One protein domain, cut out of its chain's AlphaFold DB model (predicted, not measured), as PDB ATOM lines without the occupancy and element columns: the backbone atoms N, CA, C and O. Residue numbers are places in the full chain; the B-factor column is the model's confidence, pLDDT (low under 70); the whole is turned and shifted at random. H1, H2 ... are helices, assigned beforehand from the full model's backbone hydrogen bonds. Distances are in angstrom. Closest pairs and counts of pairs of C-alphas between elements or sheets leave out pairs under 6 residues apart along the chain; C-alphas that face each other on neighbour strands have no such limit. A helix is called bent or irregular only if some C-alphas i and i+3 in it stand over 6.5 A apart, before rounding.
ATOM      1  N   GLN A 826     -53.157 -25.045 -30.063       72.69
ATOM      2  CA  GLN A 826     -53.995 -24.040 -30.719       72.69
ATOM      3  C   GLN A 826     -53.191 -23.179 -31.709       72.69
ATOM      4  O   GLN A 826     -51.966 -23.098 -31.654       72.69
ATOM      5  N   GLU A 827     -53.895 -22.469 -32.595       67.81
ATOM      6  CA  GLU A 827     -53.301 -21.585 -33.613       67.81
ATOM      7  C   GLU A 827     -52.353 -20.530 -33.005       67.81
ATOM      8  O   GLU A 827     -51.249 -20.327 -33.501       67.81
ATOM      9  N   GLU A 828     -52.735 -19.928 -31.874       70.88
ATOM     10  CA  GLU A 828     -51.919 -18.953 -31.132       70.88
ATOM     11  C   GLU A 828     -50.620 -19.561 -30.574       70.88
ATOM     12  O   GLU A 828     -49.580 -18.909 -30.555       70.88
ATOM     13  N   GLU A 829     -50.670 -20.824 -30.151       81.19
ATOM     14  CA  GLU A 829     -49.553 -21.556 -29.541       81.19
ATOM     15  C   GLU A 829     -48.547 -22.002 -30.612       81.19
ATOM     16  O   GLU A 829     -47.335 -21.900 -30.416       81.19
ATOM     17  N   LEU A 830     -49.041 -22.388 -31.794       72.62
ATOM     18  CA  LEU A 830     -48.216 -22.618 -32.980       72.62
ATOM     19  C   LEU A 830     -47.537 -21.327 -33.464       72.62
ATOM     20  O   LEU A 830     -46.344 -21.346 -33.771       72.62
ATOM     21  N   ILE A 831     -48.271 -20.207 -33.519       72.62
ATOM     22  CA  ILE A 831     -47.717 -18.894 -33.888       72.62
ATOM     23  C   ILE A 831     -46.624 -18.480 -32.894       72.62
ATOM     24  O   ILE A 831     -45.546 -18.068 -33.321       72.62
ATOM     25  N   PHE A 832     -46.862 -18.650 -31.589       83.75
ATOM     26  CA  PHE A 832     -45.863 -18.388 -30.556       83.75
ATOM     27  C   PHE A 832     -44.609 -19.260 -30.741       83.75
ATOM     28  O   PHE A 832     -43.508 -18.724 -30.837       83.75
ATOM     29  N   TYR A 833     -44.756 -20.583 -30.885       83.69
ATOM     30  CA  TYR A 833     -43.625 -21.496 -31.106       83.69
ATOM     31  C   TYR A 833     -42.791 -21.121 -32.344       83.69
ATOM     32  O   TYR A 833     -41.560 -21.089 -32.286       83.69
ATOM     33  N   LEU A 834     -43.448 -20.799 -33.464       79.12
ATOM     34  CA  LEU A 834     -42.775 -20.371 -34.694       79.12
ATOM     35  C   LEU A 834     -42.048 -19.028 -34.522       79.12
ATOM     36  O   LEU A 834     -40.950 -18.868 -35.056       79.12
ATOM     37  N   PHE A 835     -42.618 -18.097 -33.754       81.56
ATOM     38  CA  PHE A 835     -41.998 -16.812 -33.439       81.56
ATOM     39  C   PHE A 835     -40.745 -16.976 -32.566       81.56
ATOM     40  O   PHE A 835     -39.677 -16.518 -32.971       81.56
ATOM     41  N   VAL A 836     -40.823 -17.702 -31.440       82.31
ATOM     42  CA  VAL A 836     -39.646 -17.977 -30.587       82.31
ATOM     43  C   VAL A 836     -38.556 -18.702 -31.381       82.31
ATOM     44  O   VAL A 836     -37.380 -18.364 -31.263       82.31
ATOM     45  N   ARG A 837     -38.931 -19.650 -32.252       86.50
ATOM     46  CA  ARG A 837     -37.980 -20.363 -33.118       86.50
ATOM     47  C   ARG A 837     -37.268 -19.439 -34.105       86.50
ATOM     48  O   ARG A 837     -36.070 -19.603 -34.307       86.50
ATOM     49  N   GLU A 838     -37.966 -18.497 -34.735       81.06
ATOM     50  CA  GLU A 838     -37.327 -17.559 -35.669       81.06
ATOM     51  C   GLU A 838     -36.467 -16.518 -34.927       81.06
ATOM     52  O   GLU A 838     -35.407 -16.155 -35.431       81.06
ATOM     53  N   MET A 839     -36.845 -16.098 -33.711       84.50
ATOM     54  CA  MET A 839     -35.992 -15.245 -32.868       84.50
ATOM     55  C   MET A 839     -34.716 -15.969 -32.418       84.50
ATOM     56  O   MET A 839     -33.627 -15.420 -32.550       84.50
ATOM     57  N   LEU A 840     -34.819 -17.235 -32.004       86.06
ATOM     58  CA  LEU A 840     -33.670 -18.095 -31.697       86.06
ATOM     59  C   LEU A 840     -32.753 -18.295 -32.917       86.06
ATOM     60  O   LEU A 840     -31.529 -18.282 -32.785       86.06
ATOM     61  N   LEU A 841     -33.321 -18.454 -34.117       81.06
ATOM     62  CA  LEU A 841     -32.541 -18.555 -35.356       81.06
ATOM     63  C   LEU A 841     -31.841 -17.240 -35.728       81.06
ATOM     64  O   LEU A 841     -30.713 -17.297 -36.203       81.06
ATOM     65  N   LYS A 842     -32.451 -16.073 -35.485       81.75
ATOM     66  CA  LYS A 842     -31.776 -14.772 -35.649       81.75
ATOM     67  C   LYS A 842     -30.644 -14.601 -34.644       81.75
ATOM     68  O   LYS A 842     -29.516 -14.355 -35.049       81.75
ATOM     69  N   TYR A 843     -30.927 -14.829 -33.361       83.19
ATOM     70  CA  TYR A 843     -29.942 -14.737 -32.285       83.19
ATOM     71  C   TYR A 843     -28.697 -15.581 -32.587       83.19
ATOM     72  O   TYR A 843     -27.570 -15.108 -32.510       83.19
ATOM     73  N   THR A 844     -28.899 -16.823 -33.029       80.44
ATOM     74  CA  THR A 844     -27.797 -17.733 -33.376       80.44
ATOM     75  C   THR A 844     -27.122 -17.402 -34.709       80.44
ATOM     76  O   THR A 844     -25.945 -17.705 -34.871       80.44
ATOM     77  N   GLN A 845     -27.792 -16.728 -35.649       78.94
ATOM     78  CA  GLN A 845     -27.143 -16.159 -36.838       78.94
ATOM     79  C   GLN A 845     -26.266 -14.941 -36.506       78.94
ATOM     80  O   GLN A 845     -25.235 -14.757 -37.146       78.94
ATOM     81  N   GLU A 846     -26.657 -14.141 -35.512       79.94
ATOM     82  CA  GLU A 846     -25.904 -12.975 -35.030       79.94
ATOM     83  C   GLU A 846     -24.728 -13.383 -34.121       79.94
ATOM     84  O   GLU A 846     -23.627 -12.860 -34.272       79.94
ATOM     85  N   ALA A 847     -24.925 -14.357 -33.225       72.44
ATOM     86  CA  ALA A 847     -23.888 -14.859 -32.319       72.44
ATOM     87  C   ALA A 847     -22.842 -15.740 -33.031       72.44
ATOM     88  O   ALA A 847     -21.639 -15.600 -32.799       72.44
ATOM     89  N   PHE A 848     -23.269 -16.634 -33.931       69.69
ATOM     90  CA  PHE A 848     -22.370 -17.508 -34.693       69.69
ATOM     91  C   PHE A 848     -22.066 -16.923 -36.081       69.69
ATOM     92  O   PHE A 848     -22.363 -17.563 -37.094       69.69
ATOM     93  N   ASP A 849     -21.414 -15.750 -36.121       59.44
ATOM     94  CA  ASP A 849     -20.984 -14.967 -37.308       59.44
ATOM     95  C   ASP A 849     -19.958 -15.710 -38.208       59.44
ATOM     96  O   ASP A 849     -18.804 -15.325 -38.405       59.44
ATOM     97  N   THR A 850     -20.338 -16.898 -38.688       50.44
ATOM     98  CA  THR A 850     -19.412 -17.939 -39.143       50.44
ATOM     99  C   THR A 850     -19.929 -18.687 -40.372       50.44
ATOM    100  O   THR A 850     -20.487 -19.782 -40.327       50.44
ATOM    101  N   ASN A 851     -19.628 -18.126 -41.546       50.56
ATOM    102  CA  ASN A 851     -19.632 -18.853 -42.821       50.56
ATOM    103  C   ASN A 851     -20.939 -19.589 -43.177       50.56
ATOM    104  O   ASN A 851     -20.917 -20.667 -43.779       50.56
ATOM    105  N   ASN A 852     -22.078 -18.930 -42.948       55.56
ATOM    106  CA  ASN A 852     -23.296 -19.152 -43.734       55.56
ATOM    107  C   ASN A 852     -23.944 -20.551 -43.560       55.56
ATOM    108  O   ASN A 852     -24.800 -20.946 -44.360       55.56
ATOM    109  N   LYS A 853     -23.535 -21.344 -42.562       57.81
ATOM    110  CA  LYS A 853     -24.095 -22.682 -42.320       57.81
ATOM    111  C   LYS A 853     -25.504 -22.581 -41.742       57.81
ATOM    112  O   LYS A 853     -25.766 -21.781 -40.853       57.81
ATOM    113  N   ILE A 854     -26.404 -23.425 -42.241       57.56
ATOM    114  CA  ILE A 854     -27.716 -23.624 -41.625       57.56
ATOM    115  C   ILE A 854     -27.489 -24.563 -40.440       57.56
ATOM    116  O   ILE A 854     -27.195 -25.740 -40.645       57.56
ATOM    117  N   TYR A 855     -27.569 -24.031 -39.224       61.09
ATOM    118  CA  TYR A 855     -27.557 -24.830 -38.003       61.09
ATOM    119  C   TYR A 855     -28.951 -25.419 -37.764       61.09
ATOM    120  O   TYR A 855     -29.964 -24.738 -37.932       61.09
ATOM    121  N   GLU A 856     -29.013 -26.693 -37.386       69.06
ATOM    122  CA  GLU A 856     -30.268 -27.344 -37.015       69.06
ATOM    123  C   GLU A 856     -30.552 -27.070 -35.534       69.06
ATOM    124  O   GLU A 856     -29.654 -27.146 -34.699       69.06
ATOM    125  N   THR A 857     -31.806 -26.794 -35.160       64.19
ATOM    126  CA  THR A 857     -32.181 -26.429 -33.773       64.19
ATOM    127  C   THR A 857     -32.001 -27.560 -32.748       64.19
ATOM    128  O   THR A 857     -32.326 -27.391 -31.574       64.19
ATOM    129  N   GLN A 858     -31.498 -28.719 -33.177       70.19
ATOM    130  CA  GLN A 858     -31.075 -29.834 -32.325       70.19
ATOM    131  C   GLN A 858     -29.580 -29.772 -31.961       70.19
ATOM    132  O   GLN A 858     -29.196 -30.331 -30.943       70.19
ATOM    133  N   THR A 859     -28.745 -29.092 -32.761       76.44
ATOM    134  CA  THR A 859     -27.288 -28.957 -32.542       76.44
ATOM    135  C   THR A 859     -26.888 -27.594 -31.974       76.44
ATOM    136  O   THR A 859     -25.703 -27.297 -31.877       76.44
ATOM    137  N   ILE A 860     -27.866 -26.734 -31.696       86.19
ATOM    138  CA  ILE A 860     -27.666 -25.447 -31.033       86.19
ATOM    139  C   ILE A 860     -27.836 -25.691 -29.537       86.19
ATOM    140  O   ILE A 860     -28.914 -26.097 -29.097       86.19
ATOM    141  N   GLU A 861     -26.784 -25.424 -28.778       91.62
ATOM    142  CA  GLU A 861     -26.841 -25.244 -27.330       91.62
ATOM    143  C   GLU A 861     -26.923 -23.746 -27.020       91.62
ATOM    144  O   GLU A 861     -26.381 -22.931 -27.763       91.62
ATOM    145  N   LEU A 862     -27.631 -23.407 -25.946       93.25
ATOM    146  CA  LEU A 862     -27.788 -22.058 -25.416       93.25
ATOM    147  C   LEU A 862     -27.399 -22.066 -23.941       93.25
ATOM    148  O   LEU A 862     -27.901 -22.889 -23.172       93.25
ATOM    149  N   SER A 863     -26.556 -21.132 -23.533       94.25
ATOM    150  CA  SER A 863     -26.358 -20.795 -22.126       94.25
ATOM    151  C   SER A 863     -27.588 -20.082 -21.543       94.25
ATOM    152  O   SER A 863     -28.448 -19.571 -22.266       94.25
ATOM    153  N   LEU A 864     -27.662 -19.994 -20.212       94.50
ATOM    154  CA  LEU A 864     -28.727 -19.257 -19.518       94.50
ATOM    155  C   LEU A 864     -28.813 -17.775 -19.939       94.50
ATOM    156  O   LEU A 864     -29.915 -17.232 -20.004       94.50
ATOM    157  N   GLU A 865     -27.692 -17.126 -20.261       94.50
ATOM    158  CA  GLU A 865     -27.687 -15.721 -20.694       94.50
ATOM    159  C   GLU A 865     -28.307 -15.558 -22.092       94.50
ATOM    160  O   GLU A 865     -29.161 -14.695 -22.298       94.50
ATOM    161  N   GLU A 866     -27.972 -16.444 -23.032       94.62
ATOM    162  CA  GLU A 866     -28.571 -16.475 -24.374       94.62
ATOM    163  C   GLU A 866     -30.073 -16.796 -24.306       94.62
ATOM    164  O   GLU A 866     -30.884 -16.166 -24.990       94.62
ATOM    165  N   CYS A 867     -30.474 -17.722 -23.426       95.38
ATOM    166  CA  CYS A 867     -31.884 -17.992 -23.141       95.38
ATOM    167  C   CYS A 867     -32.620 -16.739 -22.648       95.38
ATOM    168  O   CYS A 867     -33.702 -16.444 -23.159       95.38
ATOM    169  N   GLN A 868     -32.045 -15.983 -21.706       95.19
ATOM    170  CA  GLN A 868     -32.640 -14.736 -21.221       95.19
ATOM    171  C   GLN A 868     -32.770 -13.697 -22.344       95.19
ATOM    172  O   GLN A 868     -33.853 -13.143 -22.530       95.19
ATOM    173  N   GLN A 869     -31.719 -13.479 -23.138       94.00
ATOM    174  CA  GLN A 869     -31.736 -12.497 -24.229       94.00
ATOM    175  C   GLN A 869     -32.794 -12.836 -25.299       94.00
ATOM    176  O   GLN A 869     -33.506 -11.946 -25.768       94.00
ATOM    177  N   ILE A 870     -32.990 -14.118 -25.636       94.31
ATOM    178  CA  ILE A 870     -34.066 -14.546 -26.547       94.31
ATOM    179  C   ILE A 870     -35.456 -14.273 -25.936       94.31
ATOM    180  O   ILE A 870     -36.365 -13.840 -26.646       94.31
ATOM    181  N   LEU A 871     -35.644 -14.472 -24.626       93.62
ATOM    182  CA  LEU A 871     -36.915 -14.188 -23.941       93.62
ATOM    183  C   LEU A 871     -37.211 -12.685 -23.855       93.62
ATOM    184  O   LEU A 871     -38.355 -12.281 -24.069       93.62
ATOM    185  N   GLU A 872     -36.197 -11.856 -23.604       93.69
ATOM    186  CA  GLU A 872     -36.302 -10.390 -23.622       93.69
ATOM    187  C   GLU A 872     -36.717  -9.864 -25.000       93.69
ATOM    188  O   GLU A 872     -37.516  -8.930 -25.082       93.69
ATOM    189  N   GLN A 873     -36.262 -10.498 -26.085       89.19
ATOM    190  CA  GLN A 873     -36.717 -10.190 -27.444       89.19
ATOM    191  C   GLN A 873     -38.136 -10.717 -27.748       89.19
ATOM    192  O   GLN A 873     -38.864 -10.097 -28.524       89.19
ATOM    193  N   VAL A 874     -38.542 -11.846 -27.155       88.19
ATOM    194  CA  VAL A 874     -39.850 -12.490 -27.398       88.19
ATOM    195  C   VAL A 874     -40.994 -11.811 -26.642       88.19
ATOM    196  O   VAL A 874     -42.042 -11.543 -27.231       88.19
ATOM    197  N   TYR A 875     -40.816 -11.547 -25.347       86.00
ATOM    198  CA  TYR A 875     -41.833 -10.929 -24.485       86.00
ATOM    199  C   TYR A 875     -41.690  -9.400 -24.409       86.00
ATOM    200  O   TYR A 875     -42.649  -8.701 -24.079       86.00
ATOM    201  N   GLY A 876     -40.507  -8.872 -24.745       86.19
ATOM    202  CA  GLY A 876     -40.112  -7.492 -24.477       86.19
ATOM    203  C   GLY A 876     -39.672  -7.318 -23.020       86.19
ATOM    204  O   GLY A 876     -40.387  -7.717 -22.104       86.19
ATOM    205  N   GLY A 877     -38.541  -6.642 -22.784       79.12
ATOM    206  CA  GLY A 877     -37.985  -6.408 -21.435       79.12
ATOM    207  C   GLY A 877     -38.907  -5.682 -20.433       79.12
ATOM    208  O   GLY A 877     -38.615  -5.624 -19.245       79.12
ATOM    209  N   ASN A 878     -40.060  -5.169 -20.877       76.25
ATOM    210  CA  ASN A 878     -41.106  -4.640 -19.995       76.25
ATOM    211  C   ASN A 878     -41.890  -5.737 -19.242       76.25
ATOM    212  O   ASN A 878     -42.498  -5.439 -18.215       76.25
ATOM    213  N   GLU A 879     -41.907  -6.991 -19.717       85.88
ATOM    214  CA  GLU A 879     -42.584  -8.116 -19.044       85.88
ATOM    215  C   GLU A 879     -41.592  -9.009 -18.263       85.88
ATOM    216  O   GLU A 879     -41.783 -10.218 -18.143       85.88
ATOM    217  N   GLN A 880     -40.563  -8.389 -17.656       88.75
ATOM    218  CA  GLN A 880     -39.500  -9.027 -16.860       88.75
ATOM    219  C   GLN A 880     -40.006 -10.098 -15.877       88.75
ATOM    220  O   GLN A 880     -39.416 -11.164 -15.791       88.75
ATOM    221  N   LYS A 881     -41.156  -9.892 -15.216       87.06
ATOM    222  CA  LYS A 881     -41.767 -10.881 -14.298       87.06
ATOM    223  C   LYS A 881     -42.022 -12.258 -14.942       87.06
ATOM    224  O   LYS A 881     -42.043 -13.265 -14.238       87.06
ATOM    225  N   ILE A 882     -42.271 -12.313 -16.254       86.38
ATOM    226  CA  ILE A 882     -42.445 -13.566 -17.009       86.38
ATOM    227  C   ILE A 882     -41.080 -14.194 -17.293       86.38
ATOM    228  O   ILE A 882     -40.906 -15.396 -17.106       86.38
ATOM    229  N   ILE A 883     -40.111 -13.366 -17.683       92.88
ATOM    230  CA  ILE A 883     -38.732 -13.763 -17.981       92.88
ATOM    231  C   ILE A 883     -38.071 -14.331 -16.718       92.88
ATOM    232  O   ILE A 883     -37.580 -15.453 -16.752       92.88
ATOM    233  N   ASP A 884     -38.175 -13.642 -15.579       93.00
ATOM    234  CA  ASP A 884     -37.697 -14.099 -14.268       93.00
ATOM    235  C   ASP A 884     -38.311 -15.456 -13.879       93.00
ATOM    236  O   ASP A 884     -37.596 -16.363 -13.449       93.00
ATOM    237  N   ARG A 885     -39.632 -15.633 -14.065       91.88
ATOM    238  CA  ARG A 885     -40.322 -16.908 -13.793       91.88
ATOM    239  C   ARG A 885     -39.782 -18.029 -14.678       91.88
ATOM    240  O   ARG A 885     -39.528 -19.131 -14.188       91.88
ATOM    241  N   PHE A 886     -39.620 -17.752 -15.969       94.56
ATOM    242  CA  PHE A 886     -39.109 -18.715 -16.932       94.56
ATOM    243  C   PHE A 886     -37.665 -19.108 -16.617       94.56
ATOM    244  O   PHE A 886     -37.351 -20.294 -16.541       94.56
ATOM    245  N   MET A 887     -36.799 -18.123 -16.375       96.38
ATOM    246  CA  MET A 887     -35.392 -18.332 -16.046       96.38
ATOM    247  C   MET A 887     -35.224 -19.061 -14.710       96.38
ATOM    248  O   MET A 887     -34.383 -19.952 -14.614       96.38
ATOM    249  N   TYR A 888     -36.067 -18.782 -13.709       94.75
ATOM    250  CA  TYR A 888     -36.114 -19.550 -12.461       94.75
ATOM    251  C   TYR A 888     -36.467 -21.026 -12.715       94.75
ATOM    252  O   TYR A 888     -35.744 -21.916 -12.270       94.75
ATOM    253  N   ARG A 889     -37.532 -21.295 -13.486       93.88
ATOM    254  CA  ARG A 889     -37.964 -22.655 -13.865       93.88
ATOM    255  C   ARG A 889     -36.881 -23.406 -14.645       93.88
ATOM    256  O   ARG A 889     -36.625 -24.574 -14.376       93.88
ATOM    257  N   LEU A 890     -36.247 -22.733 -15.600       94.38
ATOM    258  CA  LEU A 890     -35.157 -23.260 -16.418       94.38
ATOM    259  C   LEU A 890     -33.917 -23.586 -15.571       94.38
ATOM    260  O   LEU A 890     -33.317 -24.645 -15.741       94.38
ATOM    261  N   THR A 891     -33.580 -22.713 -14.618       93.75
ATOM    262  CA  THR A 891     -32.466 -22.919 -13.683       93.75
ATOM    263  C   THR A 891     -32.740 -24.090 -12.740       93.75
ATOM    264  O   THR A 891     -31.867 -24.933 -12.575       93.75
ATOM    265  N   ASP A 892     -33.945 -24.205 -12.171       93.38
ATOM    266  CA  ASP A 892     -34.337 -25.344 -11.323       93.38
ATOM    267  C   ASP A 892     -34.247 -26.680 -12.088       93.38
ATOM    268  O   ASP A 892     -33.638 -27.638 -11.608       93.38
ATOM    269  N   ILE A 893     -34.738 -26.718 -13.333       91.50
ATOM    270  CA  ILE A 893     -34.593 -27.880 -14.226       91.50
ATOM    271  C   ILE A 893     -33.114 -28.250 -14.443       91.50
ATOM    272  O   ILE A 893     -32.778 -29.433 -14.382       91.50
ATOM    273  N   LEU A 894     -32.226 -27.274 -14.668       90.44
ATOM    274  CA  LEU A 894     -30.786 -27.535 -14.810       90.44
ATOM    275  C   LEU A 894     -30.133 -27.987 -13.496       90.44
ATOM    276  O   LEU A 894     -29.360 -28.938 -13.506       90.44
ATOM    277  N   MET A 895     -30.470 -27.388 -12.350       89.94
ATOM    278  CA  MET A 895     -29.923 -27.806 -11.047       89.94
ATOM    279  C   MET A 895     -30.351 -29.229 -10.644       89.94
ATOM    280  O   MET A 895     -29.683 -29.879  -9.834       89.94
ATOM    281  N   GLN A 896     -31.448 -29.736 -11.213       89.69
ATOM    282  CA  GLN A 896     -31.869 -31.132 -11.075       89.69
ATOM    283  C   GLN A 896     -31.081 -32.083 -12.001       89.69
ATOM    284  O   GLN A 896     -30.918 -33.257 -11.659       89.69
ATOM    285  N   GLN A 897     -30.520 -31.594 -13.114       87.19
ATOM    286  CA  GLN A 897     -29.646 -32.336 -14.041       87.19
ATOM    287  C   GLN A 897     -28.178 -32.305 -13.566       87.19
ATOM    288  O   GLN A 897     -27.294 -31.743 -14.200       87.19
ATOM    289  N   LYS A 898     -27.926 -32.932 -12.412       63.88
ATOM    290  CA  LYS A 898     -26.691 -32.815 -11.606       63.88
ATOM    291  C   LYS A 898     -25.357 -33.214 -12.263       63.88
ATOM    292  O   LYS A 898     -24.320 -33.008 -11.635       63.88
ATOM    293  N   ASP A 899     -25.370 -33.800 -13.456       75.00
ATOM    294  CA  ASP A 899     -24.206 -34.479 -14.041       75.00
ATOM    295  C   ASP A 899     -23.460 -33.649 -15.111       75.00
ATOM    296  O   ASP A 899     -22.388 -34.056 -15.563       75.00
ATOM    297  N   SER A 900     -23.979 -32.478 -15.503       66.19
ATOM    298  CA  SER A 900     -23.339 -31.551 -16.453       66.19
ATOM    299  C   SER A 900     -22.836 -30.279 -15.762       66.19
ATOM    300  O   SER A 900     -23.627 -29.499 -15.240       66.19
ATOM    301  N   ASN A 901     -21.519 -30.035 -15.803       73.19
ATOM    302  CA  ASN A 901     -20.921 -28.776 -15.322       73.19
ATOM    303  C   ASN A 901     -21.263 -27.573 -16.221       73.19
ATOM    304  O   ASN A 901     -21.239 -26.434 -15.756       73.19
ATOM    305  N   ASP A 902     -21.558 -27.831 -17.494       78.75
ATOM    306  CA  ASP A 902     -21.945 -26.822 -18.469       78.75
ATOM    307  C   ASP A 902     -23.466 -26.620 -18.399       78.75
ATOM    308  O   ASP A 902     -24.238 -27.529 -18.707       78.75
ATOM    309  N   TYR A 903     -23.909 -25.424 -17.995       84.50
ATOM    310  CA  TYR A 903     -25.328 -25.041 -17.878       84.50
ATOM    311  C   TYR A 903     -25.953 -24.715 -19.253       84.50
ATOM    312  O   TYR A 903     -26.659 -23.718 -19.422       84.50
ATOM    313  N   ASN A 904     -25.652 -25.561 -20.239       91.50
ATOM    314  CA  ASN A 904     -26.088 -25.448 -21.622       91.50
ATOM    315  C   ASN A 904     -27.399 -26.210 -21.846       91.50
ATOM    316  O   ASN A 904     -27.596 -27.330 -21.377       91.50
ATOM    317  N   ILE A 905     -28.294 -25.609 -22.622       91.62
ATOM    318  CA  ILE A 905     -29.629 -26.120 -22.917       91.62
ATOM    319  C   ILE A 905     -29.750 -26.286 -24.426       91.62
ATOM    320  O   ILE A 905     -29.519 -25.335 -25.171       91.62
ATOM    321  N   SER A 906     -30.167 -27.456 -24.918       92.12
ATOM    322  CA  SER A 906     -30.459 -27.576 -26.352       92.12
ATOM    323  C   SER A 906     -31.599 -26.627 -26.748       92.12
ATOM    324  O   SER A 906     -32.640 -26.569 -26.088       92.12
ATOM    325  N   ALA A 907     -31.447 -25.915 -27.862       88.12
ATOM    326  CA  ALA A 907     -32.448 -24.983 -28.384       88.12
ATOM    327  C   ALA A 907     -33.840 -25.624 -28.546       88.12
ATOM    328  O   ALA A 907     -34.861 -24.973 -28.334       88.12
ATOM    329  N   THR A 908     -33.895 -26.920 -28.867       85.00
ATOM    330  CA  THR A 908     -35.148 -27.690 -28.921       85.00
ATOM    331  C   THR A 908     -35.793 -27.859 -27.536       85.00
ATOM    332  O   THR A 908     -37.013 -27.755 -27.427       85.00
ATOM    333  N   PHE A 909     -35.015 -28.062 -26.465       89.38
ATOM    334  CA  PHE A 909     -35.548 -28.082 -25.096       89.38
ATOM    335  C   PHE A 909     -36.055 -26.699 -24.668       89.38
ATOM    336  O   PHE A 909     -37.176 -26.592 -24.173       89.38
ATOM    337  N   PHE A 910     -35.280 -25.640 -24.932       94.12
ATOM    338  CA  PHE A 910     -35.688 -24.256 -24.667       94.12
ATOM    339  C   PHE A 910     -37.015 -23.904 -25.363       94.12
ATOM    340  O   PHE A 910     -37.924 -23.390 -24.716       94.12
ATOM    341  N   LEU A 911     -37.171 -24.245 -26.649       89.00
ATOM    342  CA  LEU A 911     -38.404 -23.995 -27.410       89.00
ATOM    343  C   LEU A 911     -39.621 -24.743 -26.848       89.00
ATOM    344  O   LEU A 911     -40.711 -24.172 -26.772       89.00
ATOM    345  N   ASN A 912     -39.441 -25.999 -26.431       86.62
ATOM    346  CA  ASN A 912     -40.506 -26.779 -25.800       86.62
ATOM    347  C   ASN A 912     -40.903 -26.195 -24.436       86.62
ATOM    348  O   ASN A 912     -42.095 -26.075 -24.152       86.62
ATOM    349  N   LEU A 913     -39.928 -25.780 -23.618       91.94
ATOM    350  CA  LEU A 913     -40.199 -25.142 -22.330       91.94
ATOM    351  C   LEU A 913     -40.895 -23.787 -22.520       91.94
ATOM    352  O   LEU A 913     -41.871 -23.515 -21.828       91.94
ATOM    353  N   ALA A 914     -40.455 -22.964 -23.481       90.69
ATOM    354  CA  ALA A 914     -41.074 -21.677 -23.814       90.69
ATOM    355  C   ALA A 914     -42.548 -21.840 -24.205       90.69
ATOM    356  O   ALA A 914     -43.407 -21.120 -23.697       90.69
ATOM    357  N   LEU A 915     -42.851 -22.822 -25.060       88.62
ATOM    358  CA  LEU A 915     -44.222 -23.150 -25.445       88.62
ATOM    359  C   LEU A 915     -45.058 -23.633 -24.249       88.62
ATOM    360  O   LEU A 915     -46.194 -23.189 -24.078       88.62
ATOM    361  N   GLN A 916     -44.502 -24.498 -23.396       87.50
ATOM    362  CA  GLN A 916     -45.183 -24.965 -22.187       87.50
ATOM    363  C   GLN A 916     -45.481 -23.813 -21.215       87.50
ATOM    364  O   GLN A 916     -46.601 -23.709 -20.716       87.50
ATOM    365  N   ASP A 917     -44.519 -22.923 -20.968       88.81
ATOM    366  CA  ASP A 917     -44.668 -21.809 -20.028       88.81
ATOM    367  C   ASP A 917     -45.671 -20.753 -20.539       88.81
ATOM    368  O   ASP A 917     -46.459 -20.220 -19.750       88.81
ATOM    369  N   TYR A 918     -45.730 -20.542 -21.863       87.50
ATOM    370  CA  TYR A 918     -46.768 -19.758 -22.545       87.50
ATOM    371  C   TYR A 918     -48.166 -20.378 -22.380       87.50
ATOM    372  O   TYR A 918     -49.113 -19.677 -22.020       87.50
ATOM    373  N   ILE A 919     -48.310 -21.694 -22.577       84.62
ATOM    374  CA  ILE A 919     -49.586 -22.415 -22.412       84.62
ATOM    375  C   ILE A 919     -50.046 -22.400 -20.952       84.62
ATOM    376  O   ILE A 919     -51.222 -22.162 -20.665       84.62
ATOM    377  N   GLU A 920     -49.136 -22.619 -20.006       85.88
ATOM    378  CA  GLU A 920     -49.434 -22.518 -18.580       85.88
ATOM    379  C   GLU A 920     -49.763 -21.074 -18.174       85.88
ATOM    380  O   GLU A 920     -50.653 -20.871 -17.351       85.88
ATOM    381  N   GLY A 921     -49.121 -20.064 -18.769       83.56
ATOM    382  CA  GLY A 921     -49.468 -18.652 -18.578       83.56
ATOM    383  C   GLY A 921     -50.860 -18.302 -19.114       83.56
ATOM    384  O   GLY A 921     -51.664 -17.712 -18.398       83.56
ATOM    385  N   LYS A 922     -51.183 -18.745 -20.334       80.88
ATOM    386  CA  LYS A 922     -52.488 -18.559 -20.991       80.88
ATOM    387  C   LYS A 922     -53.638 -19.220 -20.223       80.88
ATOM    388  O   LYS A 922     -54.714 -18.638 -20.113       80.88
ATOM    389  N   ASN A 923     -53.423 -20.421 -19.685       77.56
ATOM    390  CA  ASN A 923     -54.444 -21.140 -18.915       77.56
ATOM    391  C   ASN A 923     -54.599 -20.602 -17.481       77.56
ATOM    392  O   ASN A 923     -55.709 -20.577 -16.944       77.56
ATOM    393  N   ASN A 924     -53.516 -20.128 -16.856       74.00
ATOM    394  CA  ASN A 924     -53.581 -19.494 -15.543       74.00
ATOM    395  C   ASN A 924     -54.086 -18.047 -15.652       74.00
ATOM    396  O   ASN A 924     -53.306 -17.097 -15.682       74.00
ATOM    397  N   LYS A 925     -55.415 -17.877 -15.565       57.22
ATOM    398  CA  LYS A 925     -56.110 -16.570 -15.437       57.22
ATOM    399  C   LYS A 925     -55.571 -15.658 -14.319       57.22
ATOM    400  O   LYS A 925     -55.891 -14.472 -14.300       57.22
ATOM    401  N   ILE A 926     -54.729 -16.188 -13.429       56.00
ATOM    402  CA  ILE A 926     -53.849 -15.442 -12.520       56.00
ATOM    403  C   ILE A 926     -53.154 -14.279 -13.255       56.00
ATOM    404  O   ILE A 926     -53.167 -13.166 -12.747       56.00
ATOM    405  N   TYR A 927     -52.674 -14.468 -14.492       57.03
ATOM    406  CA  TYR A 927     -52.052 -13.390 -15.274       57.03
ATOM    407  C   TYR A 927     -52.977 -12.203 -15.569       57.03
ATOM    408  O   TYR A 927     -52.534 -11.055 -15.533       57.03
ATOM    409  N   GLU A 928     -54.264 -12.440 -15.837       57.38
ATOM    410  CA  GLU A 928     -55.231 -11.347 -15.979       57.38
ATOM    411  C   GLU A 928     -55.640 -10.776 -14.618       57.38
ATOM    412  O   GLU A 928     -55.829  -9.567 -14.508       57.38
ATOM    413  N   SER A 929     -55.739 -11.616 -13.584       59.56
ATOM    414  CA  SER A 929     -56.063 -11.199 -12.214       59.56
ATOM    415  C   SER A 929     -55.006 -10.253 -11.642       59.56
ATOM    416  O   SER A 929     -55.338  -9.151 -11.208       59.56
ATOM    417  N   ASP A 930     -53.734 -10.639 -11.695       61.84
ATOM    418  CA  ASP A 930     -52.624  -9.878 -11.124       61.84
ATOM    419  C   ASP A 930     -52.370  -8.600 -11.926       61.84
ATOM    420  O   ASP A 930     -52.160  -7.537 -11.344       61.84
ATOM    421  N   ARG A 931     -52.512  -8.649 -13.260       59.88
ATOM    422  CA  ARG A 931     -52.455  -7.455 -14.120       59.88
ATOM    423  C   ARG A 931     -53.613  -6.491 -13.841       59.88
ATOM    424  O   ARG A 931     -53.399  -5.281 -13.823       59.88
ATOM    425  N   GLN A 932     -54.824  -6.995 -13.581       70.88
ATOM    426  CA  GLN A 932     -55.956  -6.167 -13.140       70.88
ATOM    427  C   GLN A 932     -55.751  -5.612 -11.725       70.88
ATOM    428  O   GLN A 932     -56.139  -4.475 -11.462       70.88
ATOM    429  N   LEU A 933     -55.147  -6.376 -10.813       73.19
ATOM    430  CA  LEU A 933     -54.827  -5.931  -9.458       73.19
ATOM    431  C   LEU A 933     -53.772  -4.817  -9.483       73.19
ATOM    432  O   LEU A 933     -53.963  -3.782  -8.850       73.19
ATOM    433  N   GLU A 934     -52.715  -4.985 -10.275       73.69
ATOM    434  CA  GLU A 934     -51.659  -3.992 -10.481       73.69
ATOM    435  C   GLU A 934     -52.215  -2.720 -11.147       73.69
ATOM    436  O   GLU A 934     -51.985  -1.622 -10.646       73.69
ATOM    437  N   GLN A 935     -53.072  -2.841 -12.170       73.00
ATOM    438  CA  GLN A 935     -53.789  -1.694 -12.751       73.00
ATOM    439  C   GLN A 935     -54.707  -0.981 -11.744       73.00
ATOM    440  O   GLN A 935     -54.691   0.250 -11.676       73.00
ATOM    441  N   ARG A 936     -55.476  -1.719 -10.929       78.56
ATOM    442  CA  ARG A 936     -56.309  -1.138  -9.856       78.56
ATOM    443  C   ARG A 936     -55.461  -0.436  -8.799       78.56
ATOM    444  O   ARG A 936     -55.885   0.593  -8.280       78.56
ATOM    445  N   ASN A 937     -54.281  -0.960  -8.480       79.94
ATOM    446  CA  ASN A 937     -53.369  -0.355  -7.513       79.94
ATOM    447  C   ASN A 937     -52.741   0.931  -8.070       79.94
ATOM    448  O   ASN A 937     -52.801   1.954  -7.392       79.94
ATOM    449  N   SER A 938     -52.273   0.937  -9.322       78.81
ATOM    450  CA  SER A 938     -51.795   2.153  -9.998       78.81
ATOM    451  C   SER A 938     -52.887   3.224 -10.115       78.81
ATOM    452  O   SER A 938     -52.631   4.395  -9.838       78.81
ATOM    453  N   GLN A 939     -54.130   2.840 -10.435       82.00
ATOM    454  CA  GLN A 939     -55.272   3.766 -10.429       82.00
ATOM    455  C   GLN A 939     -55.559   4.314  -9.025       82.00
ATOM    456  O   GLN A 939     -55.701   5.524  -8.865       82.00
ATOM    457  N   LYS A 940     -55.594   3.468  -7.984       82.12
ATOM    458  CA  LYS A 940     -55.732   3.921  -6.586       82.12
ATOM    459  C   LYS A 940     -54.619   4.890  -6.185       82.12
ATOM    460  O   LYS A 940     -54.894   5.852  -5.476       82.12
ATOM    461  N   GLN A 941     -53.390   4.664  -6.645       81.88
ATOM    462  CA  GLN A 941     -52.248   5.530  -6.358       81.88
ATOM    463  C   GLN A 941     -52.370   6.882  -7.080       81.88
ATOM    464  O   GLN A 941     -52.159   7.918  -6.455       81.88
ATOM    465  N   GLN A 942     -52.832   6.902  -8.336       80.12
ATOM    466  CA  GLN A 942     -53.191   8.140  -9.042       80.12
ATOM    467  C   GLN A 942     -54.333   8.895  -8.341       80.12
ATOM    468  O   GLN A 942     -54.207  10.090  -8.096       80.12
TER     469      GLN A 942
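Overview. This is residues 826 to 942 of the 1152 residues of an uncharacterized protein of Tetrahymena thermophila (strain SB210) (UniProt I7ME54). Four crossed helices form a small body, with H2 and H4 in the middle, H1 over one side of them and H3 over the other, while the last helix, H5, runs away from the body as an arm whose residues 928 to 942 stick out. The long link of residues 848 to 863 loops out beyond the end of H1, and its residues 861 to 862 pair briefly, antiparallel, with residues 905 to 906. The printed part has 117 residues with five named helices in the order H1 H2 H3 H4 H5 and no named strand; the class is all helix. The whole is only just loose, close to compact, with a radius of gyration of the C-alphas of 16.4 A, and an elongated outline of 55 by 32 by 29 A.

Arrangement. H1, residues 827 to 847, touches H2, residues 864 to 875, with residues 835 to 843 alone; the closest C-alphas, of Leu 840 and Ile 870, are 6.3 A apart, and the two run opposite ways at a steep tilt of 50 degrees. A tight link joins H2 to H3, residues 877 to 896, and the two form a helical hairpin, opposite ways at 35.3 degrees, only just a steep tilt; their closest C-alphas, of Leu 871 and Ile 883, are 6.2 A apart. H3 has a kink of 39 degrees near residue 884. H4, residues 907 to 923, touches H1, with the closest C-alphas, of Tyr 833 and Leu 915, 5.9 A apart; they run opposite ways at 36 degrees, only just a steep tilt. H3 and H4 only just touch, with 3 pairs of C-alphas within 8 A, the closest being Phe 886 and Asp 917 at 7.1 A. H1 and H3 are apart. H5, residues 926 to 942, is close to but not clearly touching H4, with the closest C-alphas, of Gly 921 and Tyr 927, 6.7 A apart. Each O i to N i+4 pair is within hydrogen-bond range in H1, H2, H4 and H5; in H3 13 of 16 are.

Along the chain. H1 begins at C-alpha 827, (-53.301, -21.585, -33.613), and is 30.2 A long. H2 is 16.3 A long. H3 measures 27.5 A and is irregular, with C-alphas 878 and 881 8.5 A apart. H4 measures 24.3 A from C-alpha 907, (-32.448, -24.983, -28.384). H5 measures 23.8 A and ends at C-alpha 942, (-53.191, 8.140, -9.042).

Size, cuts and confidence. The two C-alphas farthest apart, of Asn 851 and Lys 940, are 56.0 A apart. The printed part has no cut. The link from H1 to H2 is long, and residues 896 to 901 stand free. Mean pLDDT of the printed part is 81.0; it is under 70 at residues 827, 848 to 857, 898, 900 and 925 to 931.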